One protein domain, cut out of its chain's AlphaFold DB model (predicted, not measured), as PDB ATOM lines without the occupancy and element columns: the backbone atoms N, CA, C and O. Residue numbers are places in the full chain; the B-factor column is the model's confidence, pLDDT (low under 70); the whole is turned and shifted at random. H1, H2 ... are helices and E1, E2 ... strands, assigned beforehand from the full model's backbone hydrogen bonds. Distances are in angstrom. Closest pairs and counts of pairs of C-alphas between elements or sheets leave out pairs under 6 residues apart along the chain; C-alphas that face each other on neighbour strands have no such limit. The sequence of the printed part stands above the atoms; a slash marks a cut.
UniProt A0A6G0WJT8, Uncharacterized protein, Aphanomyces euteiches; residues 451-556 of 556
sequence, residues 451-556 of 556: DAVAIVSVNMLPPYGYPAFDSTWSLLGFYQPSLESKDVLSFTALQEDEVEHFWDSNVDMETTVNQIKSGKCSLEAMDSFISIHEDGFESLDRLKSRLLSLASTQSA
ATOM      1  N   ASP A 451      30.183 -53.079  14.310       87.75
ATOM      2  CA  ASP A 451      29.113 -53.072  15.320       87.75
ATOM      3  C   ASP A 451      28.942 -51.724  16.044       87.75
ATOM      4  O   ASP A 451      27.892 -51.465  16.629       87.75
ATOM      5  N   ALA A 452      29.968 -50.865  16.032       88.31
ATOM      6  CA  ALA A 452      29.926 -49.543  16.657       88.31
ATOM      7  C   ALA A 452      29.426 -48.446  15.702       88.31
ATOM      8  O   ALA A 452      29.221 -47.306  16.129       88.31
ATOM      9  N   VAL A 453      29.243 -48.763  14.415       92.88
ATOM     10  CA  VAL A 453      28.730 -47.814  13.426       92.88
ATOM     11  C   VAL A 453      27.289 -47.474  13.770       92.88
ATOM     12  O   VAL A 453      26.445 -48.355  13.875       92.88
ATOM     13  N   ALA A 454      27.007 -46.182  13.901       92.25
ATOM     14  CA  ALA A 454      25.659 -45.665  14.111       92.25
ATOM     15  C   ALA A 454      25.202 -44.771  12.953       92.25
ATOM     16  O   ALA A 454      24.002 -44.661  12.702       92.25
ATOM     17  N   ILE A 455      26.145 -44.121  12.265       95.00
ATOM     18  CA  ILE A 455      25.875 -43.086  11.264       95.00
ATOM     19  C   ILE A 455      26.784 -43.322  10.058       95.00
ATOM     20  O   ILE A 455      27.966 -43.612  10.223       95.00
ATOM     21  N   VAL A 456      26.266 -43.180   8.839       95.69
ATOM     22  CA  VAL A 456      27.070 -43.284   7.612       95.69
ATOM     23  C   VAL A 456      26.757 -42.122   6.676       95.69
ATOM     24  O   VAL A 456      25.597 -41.774   6.475       95.69
ATOM     25  N   SER A 457      27.793 -41.519   6.098       95.25
ATOM     26  CA  SER A 457      27.646 -40.493   5.061       95.25
ATOM     27  C   SER A 457      27.150 -41.120   3.757       95.25
ATOM     28  O   SER A 457      27.700 -42.119   3.296       95.25
ATOM     29  N   VAL A 458      26.150 -40.504   3.122       93.50
ATOM     30  CA  VAL A 458      25.632 -40.925   1.803       93.50
ATOM     31  C   VAL A 458      26.536 -40.498   0.654       93.50
ATOM     32  O   VAL A 458      26.437 -41.029  -0.453       93.50
ATOM     33  N   ASN A 459      27.419 -39.536   0.907       91.50
ATOM     34  CA  ASN A 459      28.386 -39.067  -0.066       91.50
ATOM     35  C   ASN A 459      29.606 -39.984  -0.025       91.50
ATOM     36  O   ASN A 459      30.306 -40.062   0.989       91.50
ATOM     37  N   MET A 460      29.840 -40.687  -1.134       90.25
ATOM     38  CA  MET A 460      31.029 -41.508  -1.314       90.25
ATOM     39  C   MET A 460      32.235 -40.602  -1.559       90.25
ATOM     40  O   MET A 460      32.185 -39.725  -2.421       90.25
ATOM     41  N   LEU A 461      33.331 -40.842  -0.844       90.38
ATOM     42  CA  LEU A 461      34.605 -40.161  -1.044       90.38
ATOM     43  C   LEU A 461      35.602 -41.102  -1.721       90.38
ATOM     44  O   LEU A 461      36.113 -42.007  -1.067       90.38
ATOM     45  N   PRO A 462      35.933 -40.927  -3.007       86.75
ATOM     46  CA  PRO A 462      37.025 -41.671  -3.626       86.75
ATOM     47  C   PRO A 462      38.385 -41.245  -3.036       86.75
ATOM     48  O   PRO A 462      38.606 -40.048  -2.860       86.75
ATOM     49  N   PRO A 463      39.326 -42.173  -2.772       88.44
ATOM     50  CA  PRO A 463      39.245 -43.628  -2.954       88.44
ATOM     51  C   PRO A 463      38.670 -44.396  -1.745       88.44
ATOM     52  O   PRO A 463      38.615 -45.620  -1.778       88.44
ATOM     53  N   TYR A 464      38.276 -43.708  -0.675       89.44
ATOM     54  CA  TYR A 464      37.982 -44.293   0.635       89.44
ATOM     55  C   TYR A 464      36.613 -44.981   0.758       89.44
ATOM     56  O   TYR A 464      36.501 -45.932   1.521       89.44
ATOM     57  N   GLY A 465      35.587 -44.575   0.008       93.31
ATOM     58  CA  GLY A 465      34.225 -45.123   0.113       93.31
ATOM     59  C   GLY A 465      33.292 -44.240   0.945       93.31
ATOM     60  O   GLY A 465      33.463 -43.025   0.971       93.31
ATOM     61  N   TYR A 466      32.280 -44.828   1.585       95.75
ATOM     62  CA  TYR A 466      31.302 -44.120   2.423       95.75
ATOM     63  C   TYR A 466      31.793 -44.031   3.877       95.75
ATOM     64  O   TYR A 466      31.897 -45.072   4.529       95.75
ATOM     65  N   PRO A 467      32.086 -42.830   4.406       96.88
ATOM     66  CA  PRO A 467      32.546 -42.653   5.785       96.88
ATOM     67  C   PRO A 467      31.506 -43.103   6.811       96.88
ATOM     68  O   PRO A 467      30.347 -42.692   6.744       96.88
ATOM     69  N   ALA A 468      31.934 -43.919   7.770       96.44
ATOM     70  CA  ALA A 468      31.106 -44.462   8.836       96.44
ATOM     71  C   ALA A 468      31.572 -43.952  10.204       96.44
ATOM     72  O   ALA A 468      32.764 -43.967  10.527       96.44
ATOM     73  N   PHE A 469      30.611 -43.531  11.015       95.81
ATOM     74  CA  PHE A 469      30.814 -42.887  12.301       95.81
ATOM     75  C   PHE A 469      30.070 -43.628  13.407       95.81
ATOM     76  O   PHE A 469      29.050 -44.287  13.177       95.81
ATOM     77  N   ASP A 470      30.570 -43.485  14.626       94.31
ATOM     78  CA  ASP A 470      29.832 -43.873  15.820       94.31
ATOM     79  C   ASP A 470      28.743 -42.837  16.173       94.31
ATOM     80  O   ASP A 470      28.552 -41.817  15.506       94.31
ATOM     81  N   SER A 471      28.037 -43.076  17.280       90.88
ATOM     82  CA  SER A 471      27.026 -42.139  17.798       90.88
ATOM     83  C   SER A 471      27.598 -40.798  18.290       90.88
ATOM     84  O   SER A 471      26.842 -39.849  18.501       90.88
ATOM     85  N   THR A 472      28.921 -40.698  18.461       92.12
ATOM     86  CA  THR A 472      29.633 -39.482  18.879       92.12
ATOM     87  C   THR A 472      30.219 -38.703  17.702       92.12
ATOM     88  O   THR A 472      30.900 -37.694  17.913       92.12
ATOM     89  N   TRP A 473      29.923 -39.123  16.464       93.81
ATOM     90  CA  TRP A 473      30.487 -38.562  15.238       93.81
ATOM     91  C   TRP A 473      32.019 -38.701  15.161       93.81
ATOM     92  O   TRP A 473      32.725 -37.832  14.636       93.81
ATOM     93  N   SER A 474      32.550 -39.779  15.726       93.19
ATOM     94  CA  SER A 474      33.942 -40.201  15.591       93.19
ATOM     95  C   SER A 474      34.066 -41.155  14.407       93.19
ATOM     96  O   SER A 474      33.269 -42.080  14.260       93.19
ATOM     97  N   LEU A 475      35.044 -40.912  13.533       95.44
ATOM     98  CA  LEU A 475      35.245 -41.693  12.312       95.44
ATOM     99  C   LEU A 475      35.792 -43.086  12.651       95.44
ATOM    100  O   LEU A 475      36.887 -43.212  13.201       95.44
ATOM    101  N   LEU A 476      35.030 -44.127  12.308       95.38
ATOM    102  CA  LEU A 476      35.384 -45.522  12.580       95.38
ATOM    103  C   LEU A 476      36.042 -46.204  11.379       95.38
ATOM    104  O   LEU A 476      36.946 -47.023  11.546       95.38
ATOM    105  N   GLY A 477      35.581 -45.892  10.171       96.12
ATOM    106  CA  GLY A 477      35.999 -46.585   8.960       96.12
ATOM    107  C   GLY A 477      35.191 -46.171   7.742       96.12
ATOM    108  O   GLY A 477      34.502 -45.150   7.754       96.12
ATOM    109  N   PHE A 478      35.259 -46.992   6.699       96.44
ATOM    110  CA  PHE A 478      34.560 -46.751   5.443       96.44
ATOM    111  C   PHE A 478      33.850 -48.002   4.941       96.44
ATOM    112  O   PHE A 478      34.377 -49.110   5.050       96.44
ATOM    113  N   TYR A 479      32.686 -47.816   4.325       96.00
ATOM    114  CA  TYR A 479      32.064 -48.844   3.499       96.00
ATOM    115  C   TYR A 479      32.504 -48.697   2.051       96.00
ATOM    116  O   TYR A 479      32.298 -47.656   1.429       96.00
ATOM    117  N   GLN A 480      33.060 -49.766   1.496       93.88
ATOM    118  CA  GLN A 480      33.449 -49.839   0.094       93.88
ATOM    119  C   GLN A 480      32.687 -50.965  -0.607       93.88
ATOM    120  O   GLN A 480      32.554 -52.050  -0.028       93.88
ATOM    121  N   PRO A 481      32.212 -50.754  -1.848       90.00
ATOM    122  CA  PRO A 481      31.743 -51.847  -2.689       90.00
ATOM    123  C   PRO A 481      32.855 -52.882  -2.846       90.00
ATOM    124  O   PRO A 481      33.982 -52.539  -3.207       90.00
ATOM    125  N   SER A 482      32.549 -54.142  -2.553       86.31
ATOM    126  CA  SER A 482      33.503 -55.231  -2.711       86.31
ATOM    127  C   SER A 482      33.921 -55.348  -4.178       86.31
ATOM    128  O   SER A 482      33.094 -55.275  -5.090       86.31
ATOM    129  N   LEU A 483      35.216 -55.566  -4.412       81.50
ATOM    130  CA  LEU A 483      35.755 -55.794  -5.756       81.50
ATOM    131  C   LEU A 483      35.188 -57.070  -6.397       81.50
ATOM    132  O   LEU A 483      35.099 -57.155  -7.620       81.50
ATOM    133  N   GLU A 484      34.805 -58.050  -5.576       82.12
ATOM    134  CA  GLU A 484      34.301 -59.350  -6.028       82.12
ATOM    135  C   GLU A 484      32.796 -59.329  -6.325       82.12
ATOM    136  O   GLU A 484      32.322 -60.076  -7.179       82.12
ATOM    137  N   SER A 485      32.042 -58.462  -5.645       82.94
ATOM    138  CA  SER A 485      30.601 -58.309  -5.839       82.94
ATOM    139  C   SER A 485      30.180 -56.866  -5.595       82.94
ATOM    140  O   SER A 485      30.261 -56.365  -4.474       82.94
ATOM    141  N   LYS A 486      29.671 -56.212  -6.646       78.62
ATOM    142  CA  LYS A 486      29.170 -54.830  -6.575       78.62
ATOM    143  C   LYS A 486      27.954 -54.673  -5.657       78.62
ATOM    144  O   LYS A 486      27.671 -53.559  -5.235       78.62
ATOM    145  N   ASP A 487      27.294 -55.779  -5.321       85.94
ATOM    146  CA  ASP A 487      26.101 -55.814  -4.472       85.94
ATOM    147  C   ASP A 487      26.434 -56.042  -2.989       85.94
ATOM    148  O   ASP A 487      25.540 -56.270  -2.176       85.94
ATOM    149  N   VAL A 488      27.716 -56.017  -2.610       90.00
ATOM    150  CA  VAL A 488      28.154 -56.220  -1.224       90.00
ATOM    151  C   VAL A 488      29.045 -55.064  -0.794       90.00
ATOM    152  O   VAL A 488      30.052 -54.776  -1.435       90.00
ATOM    153  N   LEU A 489      28.699 -54.420   0.322       92.94
ATOM    154  CA  LEU A 489      29.569 -53.447   0.983       92.94
ATOM    155  C   LEU A 489      30.438 -54.149   2.024       92.94
ATOM    156  O   LEU A 489      29.939 -54.900   2.862       92.94
ATOM    157  N   SER A 490      31.731 -53.858   1.980       92.88
ATOM    158  CA  SER A 490      32.716 -54.281   2.971       92.88
ATOM    159  C   SER A 490      33.105 -53.098   3.851       92.88
ATOM    160  O   SER A 490      33.369 -52.007   3.342       92.88
ATOM    161  N   PHE A 491      33.103 -53.305   5.166       95.06
ATOM    162  CA  PHE A 491      33.583 -52.317   6.122       95.06
ATOM    163  C   PHE A 491      35.099 -52.442   6.279       95.06
ATOM    164  O   PHE A 491      35.613 -53.521   6.575       95.06
ATOM    165  N   THR A 492      35.807 -51.329   6.113       95.00
ATOM    166  CA  THR A 492      37.240 -51.222   6.394       95.00
ATOM    167  C   THR A 492      37.434 -50.249   7.546       95.00
ATOM    168  O   THR A 492      37.163 -49.056   7.404       95.00
ATOM    169  N   ALA A 493      37.879 -50.763   8.691       94.12
ATOM    170  CA  ALA A 493      38.211 -49.942   9.850       94.12
ATOM    171  C   ALA A 493      39.416 -49.045   9.538       94.12
ATOM    172  O   ALA A 493      40.392 -49.505   8.945       94.12
ATOM    173  N   LEU A 494      39.352 -47.781   9.953       93.88
ATOM    174  CA  LEU A 494      40.422 -46.809   9.732       93.88
ATOM    175  C   LEU A 494      41.458 -46.891  10.858       93.88
ATOM    176  O   LEU A 494      41.070 -46.875  12.028       93.88
ATOM    177  N   GLN A 495      42.759 -46.933  10.565       88.81
ATOM    178  CA  GLN A 495      43.773 -46.906  11.629       88.81
ATOM    179  C   GLN A 495      43.850 -45.520  12.285       88.81
ATOM    180  O   GLN A 495      43.374 -44.534  11.733       88.81
ATOM    181  N   GLU A 496      44.337 -45.424  13.524       83.62
ATOM    182  CA  GLU A 496      44.362 -44.152  14.274       83.62
ATOM    183  C   GLU A 496      45.259 -43.090  13.622       83.62
ATOM    184  O   GLU A 496      44.868 -41.929  13.543       83.62
ATOM    185  N   ASP A 497      46.391 -43.508  13.062       85.81
ATOM    186  CA  ASP A 497      47.327 -42.673  12.306       85.81
ATOM    187  C   ASP A 497      46.762 -42.176  10.964       85.81
ATOM    188  O   ASP A 497      47.201 -41.151  10.444       85.81
ATOM    189  N   GLU A 498      45.748 -42.849  10.419       88.81
ATOM    190  CA  GLU A 498      45.094 -42.466   9.163       88.81
ATOM    191  C   GLU A 498      43.941 -41.466   9.367       88.81
ATOM    192  O   GLU A 498      43.535 -40.792   8.418       88.81
ATOM    193  N   VAL A 499      43.413 -41.337  10.594       90.19
ATOM    194  CA  VAL A 499      42.276 -40.447  10.901       90.19
ATOM    195  C   VAL A 499      42.639 -38.984  10.669       90.19
ATOM    196  O   VAL A 499      41.878 -38.269  10.018       90.19
ATOM    197  N   GLU A 500      43.789 -38.533  11.176       89.56
ATOM    198  CA  GLU A 500      44.233 -37.143  10.998       89.56
ATOM    199  C   GLU A 500      44.447 -36.828   9.513       89.56
ATOM    200  O   GLU A 500      43.929 -35.835   9.005       89.56
ATOM    201  N   HIS A 501      45.098 -37.737   8.781       91.38
ATOM    202  CA  HIS A 501      45.333 -37.564   7.348       91.38
ATOM    203  C   HIS A 501      44.032 -37.494   6.531       91.38
ATOM    204  O   HIS A 501      43.936 -36.737   5.556       91.38
ATOM    205  N   PHE A 502      43.018 -38.270   6.924       93.88
ATOM    206  CA  PHE A 502      41.704 -38.214   6.298       93.88
ATOM    207  C   PHE A 502      41.047 -36.844   6.488       93.88
ATOM    208  O   PHE A 502      40.539 -36.287   5.512       93.88
ATOM    209  N   TRP A 503      41.062 -36.303   7.708       94.25
ATOM    210  CA  TRP A 503      40.453 -35.003   7.992       94.25
ATOM    211  C   TRP A 503      41.175 -33.861   7.286       94.25
ATOM    212  O   TRP A 503      40.518 -33.062   6.618       94.25
ATOM    213  N   ASP A 504      42.511 -33.876   7.288       92.12
ATOM    214  CA  ASP A 504      43.333 -32.916   6.543       92.12
ATOM    215  C   ASP A 504      42.989 -32.897   5.045       92.12
ATOM    216  O   ASP A 504      43.013 -31.850   4.394       92.12
ATOM    217  N   SER A 505      42.644 -34.061   4.488       92.31
ATOM    218  CA  SER A 505      42.279 -34.211   3.076       92.31
ATOM    219  C   SER A 505      40.812 -33.873   2.779       92.31
ATOM    220  O   SER A 505      40.464 -33.670   1.617       92.31
ATOM    221  N   ASN A 506      39.945 -33.814   3.796       93.38
ATOM    222  CA  ASN A 506      38.490 -33.675   3.657       93.38
ATOM    223  C   ASN A 506      37.925 -32.606   4.611       93.38
ATOM    224  O   ASN A 506      36.942 -32.834   5.322       93.38
ATOM    225  N   VAL A 507      38.532 -31.417   4.591       94.06
ATOM    226  CA  VAL A 507      38.217 -30.288   5.489       94.06
ATOM    227  C   VAL A 507      36.735 -29.891   5.462       94.06
ATOM    228  O   VAL A 507      36.165 -29.527   6.493       94.06
ATOM    229  N   ASP A 508      36.074 -29.988   4.306       93.75
ATOM    230  CA  ASP A 508      34.644 -29.672   4.176       93.75
ATOM    231  C   ASP A 508      33.771 -30.643   4.985       93.75
ATOM    232  O   ASP A 508      32.816 -30.239   5.658       93.75
ATOM    233  N   MET A 509      34.127 -31.930   4.978       93.88
ATOM    234  CA  MET A 509      33.447 -32.947   5.775       93.88
ATOM    235  C   MET A 509      33.725 -32.761   7.260       93.88
ATOM    236  O   MET A 509      32.795 -32.830   8.060       93.88
ATOM    237  N   GLU A 510      34.973 -32.472   7.631       94.69
ATOM    238  CA  GLU A 510      35.341 -32.187   9.019       94.69
ATOM    239  C   GLU A 510      34.546 -30.995   9.562       94.69
ATOM    240  O   GLU A 510      33.955 -31.051  10.641       94.69
ATOM    241  N   THR A 511      34.466 -29.925   8.771       94.69
ATOM    242  CA  THR A 511      33.710 -28.719   9.108       94.69
ATOM    243  C   THR A 511      32.231 -29.043   9.292       94.69
ATOM    244  O   THR A 511      31.624 -28.592  10.263       94.69
ATOM    245  N   THR A 512      31.663 -29.860   8.403       95.06
ATOM    246  CA  THR A 512      30.263 -30.292   8.473       95.06
ATOM    247  C   THR A 512      30.016 -31.108   9.742       95.06
ATOM    248  O   THR A 512      29.156 -30.751  10.544       95.06
ATOM    249  N   VAL A 513      30.833 -32.128  10.012       94.81
ATOM    250  CA  VAL A 513      30.739 -32.955  11.226       94.81
ATOM    251  C   VAL A 513      30.904 -32.114  12.498       94.81
ATOM    252  O   VAL A 513      30.161 -32.291  13.463       94.81
ATOM    253  N   ASN A 514      31.809 -31.137  12.506       93.44
ATOM    254  CA  ASN A 514      31.981 -30.221  13.634       93.44
ATOM    255  C   ASN A 514      30.775 -29.283  13.821       93.44
ATOM    256  O   ASN A 514      30.362 -29.023  14.957       93.44
ATOM    257  N   GLN A 515      30.159 -28.803  12.737       93.94
ATOM    258  CA  GLN A 515      28.913 -28.036  12.811       93.94
ATOM    259  C   GLN A 515      27.781 -28.876  13.402       93.94
ATOM    260  O   GLN A 515      27.066 -28.384  14.280       93.94
ATOM    261  N   ILE A 516      27.680 -30.141  12.997       92.81
ATOM    262  CA  ILE A 516      26.721 -31.113  13.529       92.81
ATOM    263  C   ILE A 516      26.938 -31.332  15.026       92.81
ATOM    264  O   ILE A 516      26.014 -31.117  15.809       92.81
ATOM    265  N   LYS A 517      28.172 -31.647  15.443       91.31
ATOM    266  CA  LYS A 517      28.544 -31.804  16.860       91.31
ATOM    267  C   LYS A 517      28.191 -30.573  17.694       91.31
ATOM    268  O   LYS A 517      27.786 -30.694  18.845       91.31
ATOM    269  N   SER A 518      28.331 -29.379  17.117       92.12
ATOM    270  CA  SER A 518      28.011 -28.115  17.791       92.12
ATOM    271  C   SER A 518      26.525 -27.728  17.762       92.12
ATOM    272  O   SER A 518      26.167 -26.688  18.317       92.12
ATOM    273  N   GLY A 519      25.667 -28.519  17.105       90.19
ATOM    274  CA  GLY A 519      24.239 -28.233  16.935       90.19
ATOM    275  C   GLY A 519      23.940 -27.047  16.010       90.19
ATOM    276  O   GLY A 519      22.853 -26.480  16.073       90.19
ATOM    277  N   LYS A 520      24.902 -26.633  15.176       88.00
ATOM    278  CA  LYS A 520      24.794 -25.477  14.262       88.00
ATOM    279  C   LYS A 520      24.541 -25.872  12.806       88.00
ATOM    280  O   LYS A 520      24.596 -25.018  11.927       88.00
ATOM    281  N   CYS A 521      24.334 -27.158  12.549       87.50
ATOM    282  CA  CYS A 521      24.193 -27.689  11.203       87.50
ATOM    283  C   CYS A 521      22.834 -27.334  10.585       87.50
ATOM    284  O   CYS A 521      21.817 -27.306  11.280       87.50
ATOM    285  N   SER A 522      22.812 -27.089   9.272       87.81
ATOM    286  CA  SER A 522      21.566 -26.999   8.510       87.81
ATOM    287  C   SER A 522      20.922 -28.382   8.357       87.81
ATOM    288  O   SER A 522      21.611 -29.403   8.391       87.81
ATOM    289  N   LEU A 523      19.600 -28.414   8.154       83.56
ATOM    290  CA  LEU A 523      18.870 -29.648   7.838       83.56
ATOM    291  C   LEU A 523      19.394 -30.301   6.547       83.56
ATOM    292  O   LEU A 523      19.582 -31.507   6.509       83.56
ATOM    293  N   GLU A 524      19.751 -29.502   5.540       84.56
ATOM    294  CA  GLU A 524      20.309 -30.005   4.273       84.56
ATOM    295  C   GLU A 524      21.622 -30.782   4.460       84.56
ATOM    296  O   GLU A 524      21.895 -31.738   3.743       84.56
ATOM    297  N   ALA A 525      22.449 -30.386   5.431       85.06
ATOM    298  CA  ALA A 525      23.680 -31.105   5.726       85.06
ATOM    299  C   ALA A 525      23.423 -32.379   6.552       85.06
ATOM    300  O   ALA A 525      24.180 -33.337   6.415       85.06
ATOM    301  N   MET A 526      22.337 -32.442   7.333       86.69
ATOM    302  CA  MET A 526      21.889 -33.687   7.975       86.69
ATOM    303  C   MET A 526      21.423 -34.725   6.952       86.69
ATOM    304  O   MET A 526      21.767 -35.891   7.106       86.69
ATOM    305  N   ASP A 527      20.766 -34.305   5.865       89.06
ATOM    306  CA  ASP A 527      20.302 -35.207   4.795       89.06
ATOM    307  C   ASP A 527      21.450 -35.953   4.082       89.06
ATOM    308  O   ASP A 527      21.228 -36.939   3.373       89.06
ATOM    309  N   SER A 528      22.696 -35.500   4.267       91.38
ATOM    310  CA  SER A 528      23.890 -36.177   3.757       91.38
ATOM    311  C   SER A 528      24.388 -37.334   4.640       91.38
ATOM    312  O   SER A 528      25.362 -38.005   4.290       91.38
ATOM    313  N   PHE A 529      23.711 -37.613   5.754       94.12
ATOM    314  CA  PHE A 529      24.021 -38.710   6.665       94.12
ATOM    315  C   PHE A 529      22.775 -39.559   6.921       94.12
ATOM    316  O   PHE A 529      21.659 -39.057   6.951       94.12
ATOM    317  N   ILE A 530      22.969 -40.864   7.108       92.69
ATOM    318  CA  ILE A 530      21.910 -41.804   7.490       92.69
ATOM    319  C   ILE A 530      22.264 -42.385   8.853       92.69
ATOM    320  O   ILE A 530      23.376 -42.890   9.035       92.69
ATOM    321  N   SER A 531      21.316 -42.349   9.788       90.94
ATOM    322  CA  SER A 531      21.449 -42.955  11.115       90.94
ATOM    323  C   SER A 531      20.682 -44.280  11.209       90.94
ATOM    324  O   SER A 531      19.570 -44.404  10.704       90.94
ATOM    325  N   ILE A 532      21.246 -45.270  11.907       85.38
ATOM    326  CA  ILE A 532      20.599 -46.577  12.171       85.38
ATOM    327  C   ILE A 532      19.364 -46.432  13.085       85.38
ATOM    328  O   ILE A 532      18.503 -47.303  13.145       85.38
ATOM    329  N   HIS A 533      19.237 -45.316  13.801       76.06
ATOM    330  CA  HIS A 533      18.111 -45.082  14.709       76.06
ATOM    331  C   HIS A 533      17.018 -44.176  14.128       76.06
ATOM    332  O   HIS A 533      16.083 -43.830  14.848       76.06
ATOM    333  N   GLU A 534      17.118 -43.791  12.856       78.38
ATOM    334  CA  GLU A 534      16.054 -43.063  12.161       78.38
ATOM    335  C   GLU A 534      14.994 -44.019  11.595       78.38
ATOM    336  O   GLU A 534      15.294 -45.154  11.203       78.38
ATOM    337  N   ASP A 535      13.742 -43.552  11.561       60.81
ATOM    338  CA  ASP A 535      12.566 -44.324  11.148       60.81
ATOM    339  C   ASP A 535      12.790 -45.008   9.783       60.81
ATOM    340  O   ASP A 535      12.794 -44.371   8.729       60.81
ATOM    341  N   GLY A 536      12.977 -46.335   9.803       71.38
ATOM    342  CA  GLY A 536      13.162 -47.175   8.610       71.38
ATOM    343  C   GLY A 536      14.471 -47.975   8.552       71.38
ATOM    344  O   GLY A 536      14.519 -48.987   7.838       71.38
ATOM    345  N   PHE A 537      15.492 -47.605   9.335       77.25
ATOM    346  CA  PHE A 537      16.835 -48.209   9.299       77.25
ATOM    347  C   PHE A 537      17.189 -49.042  10.536       77.25
ATOM    348  O   PHE A 537      18.319 -49.016  10.994       77.25
ATOM    349  N   GLU A 538      16.264 -49.874  11.022       75.44
ATOM    350  CA  GLU A 538      16.424 -50.690  12.245       75.44
ATOM    351  C   GLU A 538      17.633 -51.654  12.263       75.44
ATOM    352  O   GLU A 538      17.935 -52.243  13.301       75.44
ATOM    353  N   SER A 539      18.316 -51.861  11.131       83.94
ATOM    354  CA  SER A 539      19.502 -52.711  11.047       83.94
ATOM    355  C   SER A 539      20.568 -52.165  10.099       83.94
ATOM    356  O   SER A 539      20.277 -51.528   9.080       83.94
ATOM    357  N   LEU A 540      21.821 -52.513  10.401       86.25
ATOM    358  CA  LEU A 540      22.990 -52.231   9.568       86.25
ATOM    359  C   LEU A 540      22.813 -52.744   8.124       86.25
ATOM    360  O   LEU A 540      23.204 -52.079   7.168       86.25
ATOM    361  N   ASP A 541      22.168 -53.900   7.947       87.69
ATOM    362  CA  ASP A 541      21.928 -54.500   6.629       87.69
ATOM    363  C   ASP A 541      20.991 -53.656   5.756       87.69
ATOM    364  O   ASP A 541      21.190 -53.547   4.539       87.69
ATOM    365  N   ARG A 542      19.982 -53.009   6.357       88.06
ATOM    366  CA  ARG A 542      19.109 -52.075   5.631       88.06
ATOM    367  C   ARG A 542      19.855 -50.816   5.223       88.06
ATOM    368  O   ARG A 542      19.680 -50.351   4.097       88.06
ATOM    369  N   LEU A 543      20.713 -50.303   6.104       88.88
ATOM    370  CA  LEU A 543      21.579 -49.170   5.799       88.88
ATOM    371  C   LEU A 543      22.507 -49.504   4.620       88.88
ATOM    372  O   LEU A 543      22.551 -48.758   3.642       88.88
ATOM    373  N   LYS A 544      23.165 -50.671   4.639       91.44
ATOM    374  CA  LYS A 544      23.999 -51.151   3.522       91.44
ATOM    375  C   LYS A 544      23.211 -51.281   2.221       91.44
ATOM    376  O   LYS A 544      23.660 -50.809   1.180       91.44
ATOM    377  N   SER A 545      22.016 -51.867   2.280       90.38
ATOM    378  CA  SER A 545      21.132 -52.009   1.114       90.38
ATOM    379  C   SER A 545      20.757 -50.648   0.517       90.38
ATOM    380  O   SER A 545      20.712 -50.481  -0.703       90.38
ATOM    381  N   ARG A 546      20.541 -49.639   1.368       89.31
ATOM    382  CA  ARG A 546      20.267 -48.269   0.928       89.31
ATOM    383  C   ARG A 546      21.485 -47.625   0.279       89.31
ATOM    384  O   ARG A 546      21.335 -47.055  -0.800       89.31
ATOM    385  N   LEU A 547      22.666 -47.755   0.875       90.69
ATOM    386  CA  LEU A 547      23.912 -47.265   0.282       90.69
ATOM    387  C   LEU A 547      24.175 -47.903  -1.089       90.69
ATOM    388  O   LEU A 547      24.506 -47.192  -2.032       90.69
ATOM    389  N   LEU A 548      23.931 -49.206  -1.241       90.44
ATOM    390  CA  LEU A 548      24.024 -49.901  -2.532       90.44
ATOM    391  C   LEU A 548      23.014 -49.370  -3.560       90.44
ATOM    392  O   LEU A 548      23.356 -49.185  -4.731       90.44
ATOM    393  N   SER A 549      21.784 -49.066  -3.133       89.38
ATOM    394  CA  SER A 549      20.791 -48.441  -4.018       89.38
ATOM    395  C   SER A 549      21.231 -47.046  -4.479       89.38
ATOM    396  O   SER A 549      21.075 -46.712  -5.652       89.38
ATOM    397  N   LEU A 550      21.862 -46.268  -3.590       86.44
ATOM    398  CA  LEU A 550      22.397 -44.942  -3.905       86.44
ATOM    399  C   LEU A 550      23.606 -45.033  -4.849       86.44
ATOM    400  O   LEU A 550      23.677 -44.290  -5.829       86.44
ATOM    401  N   ALA A 551      24.509 -45.987  -4.614       84.88
ATOM    402  CA  ALA A 551      25.638 -46.275  -5.499       84.88
ATOM    403  C   ALA A 551      25.171 -46.653  -6.917       84.88
ATOM    404  O   ALA A 551      25.738 -46.207  -7.918       84.88
ATOM    405  N   SER A 552      24.087 -47.427  -7.009       82.88
ATOM    406  CA  SER A 552      23.476 -47.807  -8.288       82.88
ATOM    407  C   SER A 552      22.884 -46.599  -9.019       82.88
ATOM    408  O   SER A 552      23.035 -46.486 -10.229       82.88
ATOM    409  N   THR A 553      22.269 -45.653  -8.299       82.31
ATOM    410  CA  THR A 553      21.742 -44.418  -8.910       82.31
ATOM    411  C   THR A 553      22.815 -43.417  -9.326       82.31
ATOM    412  O   THR A 553      22.575 -42.650 -10.246       82.31
ATOM    413  N   GLN A 554      23.983 -43.404  -8.675       74.88
ATOM    414  CA  GLN A 554      25.086 -42.500  -9.035       74.88
ATOM    415  C   GLN A 554      25.938 -43.024 -10.203       74.88
ATOM    416  O   GLN A 554      26.720 -42.268 -10.776       74.88
ATOM    417  N   SER A 555      25.825 -44.315 -10.530       67.31
ATOM    418  CA  SER A 555      26.552 -44.953 -11.635       67.31
ATOM    419  C   SER A 555      25.746 -45.071 -12.935       67.31
ATOM    420  O   SER A 555      26.330 -45.417 -13.964       67.31
ATOM    421  N   ALA A 556      24.442 -44.781 -12.886       54.47
ATOM    422  CA  ALA A 556      23.553 -44.636 -14.040       54.47
ATOM    423  C   ALA A 556      23.500 -43.171 -14.489       54.47
ATOM    424  O   ALA A 556      23.466 -42.948 -15.722       54.47
TER     425      ALA A 556
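Overview. This is residues 451 to 556 of the 556 residues of an uncharacterized protein of Aphanomyces euteiches (UniProt A0A6G0WJT8). What does the model look like? A strongly twisted sheet of five strands has the long helix H4 packed on one face, while H1, H2 and H3 follow one another in an arc past the sheet, away from H4. What is it built of? The printed part has 106 residues with four named helices and five named strands, in the order E1, E2, E3, E4, H1, H2, H3, E5, H4, and its class is mixed. The sheet runs E4, E3, E2, E1, E5, all antiparallel. How large is it? It is compact, with a radius of gyration of the C-alphas of 13.4 A and spans of 37 by 33 by 29 A.

Along the chain. Where are the strands? E1 is residues 455 to 457, from C-alpha 455 at (25.875, -43.086, 11.264); E2 is 466 to 469, E3 475 to 481 with 18.4 A, E4 489 to 493 with 12.9 A, and E5 529 to 531. Where are the helices? H1 is residues 496 to 505 with 15.1 A, H2 507 to 517 with 15.0 A, H3 523 to 526, and H4 540 to 555 with 22.7 A, ending at C-alpha 555 at (26.552, -44.953, -11.635).

Arrangement. How do the strands pair? E1 to E4 form a meander, each strand the antiparallel neighbour of the one before, with N 457 and O 467 at 2.9 A, N 468 and O 477 at 2.8 A, and N 490 and O 480 at 2.8 A. E5 is an edge strand beside E1, with N 456 and O 530 at 2.9 A. Where are the helices? H4 is on one face of the sheet, two layers, helix and sheet, with the C-alphas of Leu 489 and Lys 544 the closest of E4 and H4, 6.5 A apart. H1 only grazes the sheet with residues 496 to 503, and H2, only just on it with 5 pairs of C-alphas within 10 A, only grazes it with residues 509 to 513; H3 is not on it. H1 and H2 are close but not clearly touching, their closest C-alphas, of Trp 503 and Glu 510, 5.9 A apart. Are the helix backbones complete? Every O i to N i+4 pair is within hydrogen-bond range in H2 and H4, 4 of 6 are in H1, and H3 is too short for such a pair.

Size, cuts and confidence. How far does it reach? The two C-alphas farthest apart, of Glu 484 and Lys 520, are 40.6 A apart. Are there cuts or long links? The printed part has no cut, and no link between named elements is long. Where is confidence low? Residue 535 and residues 555 to 556 are under 70, against a mean pLDDT of the printed part of 89.0.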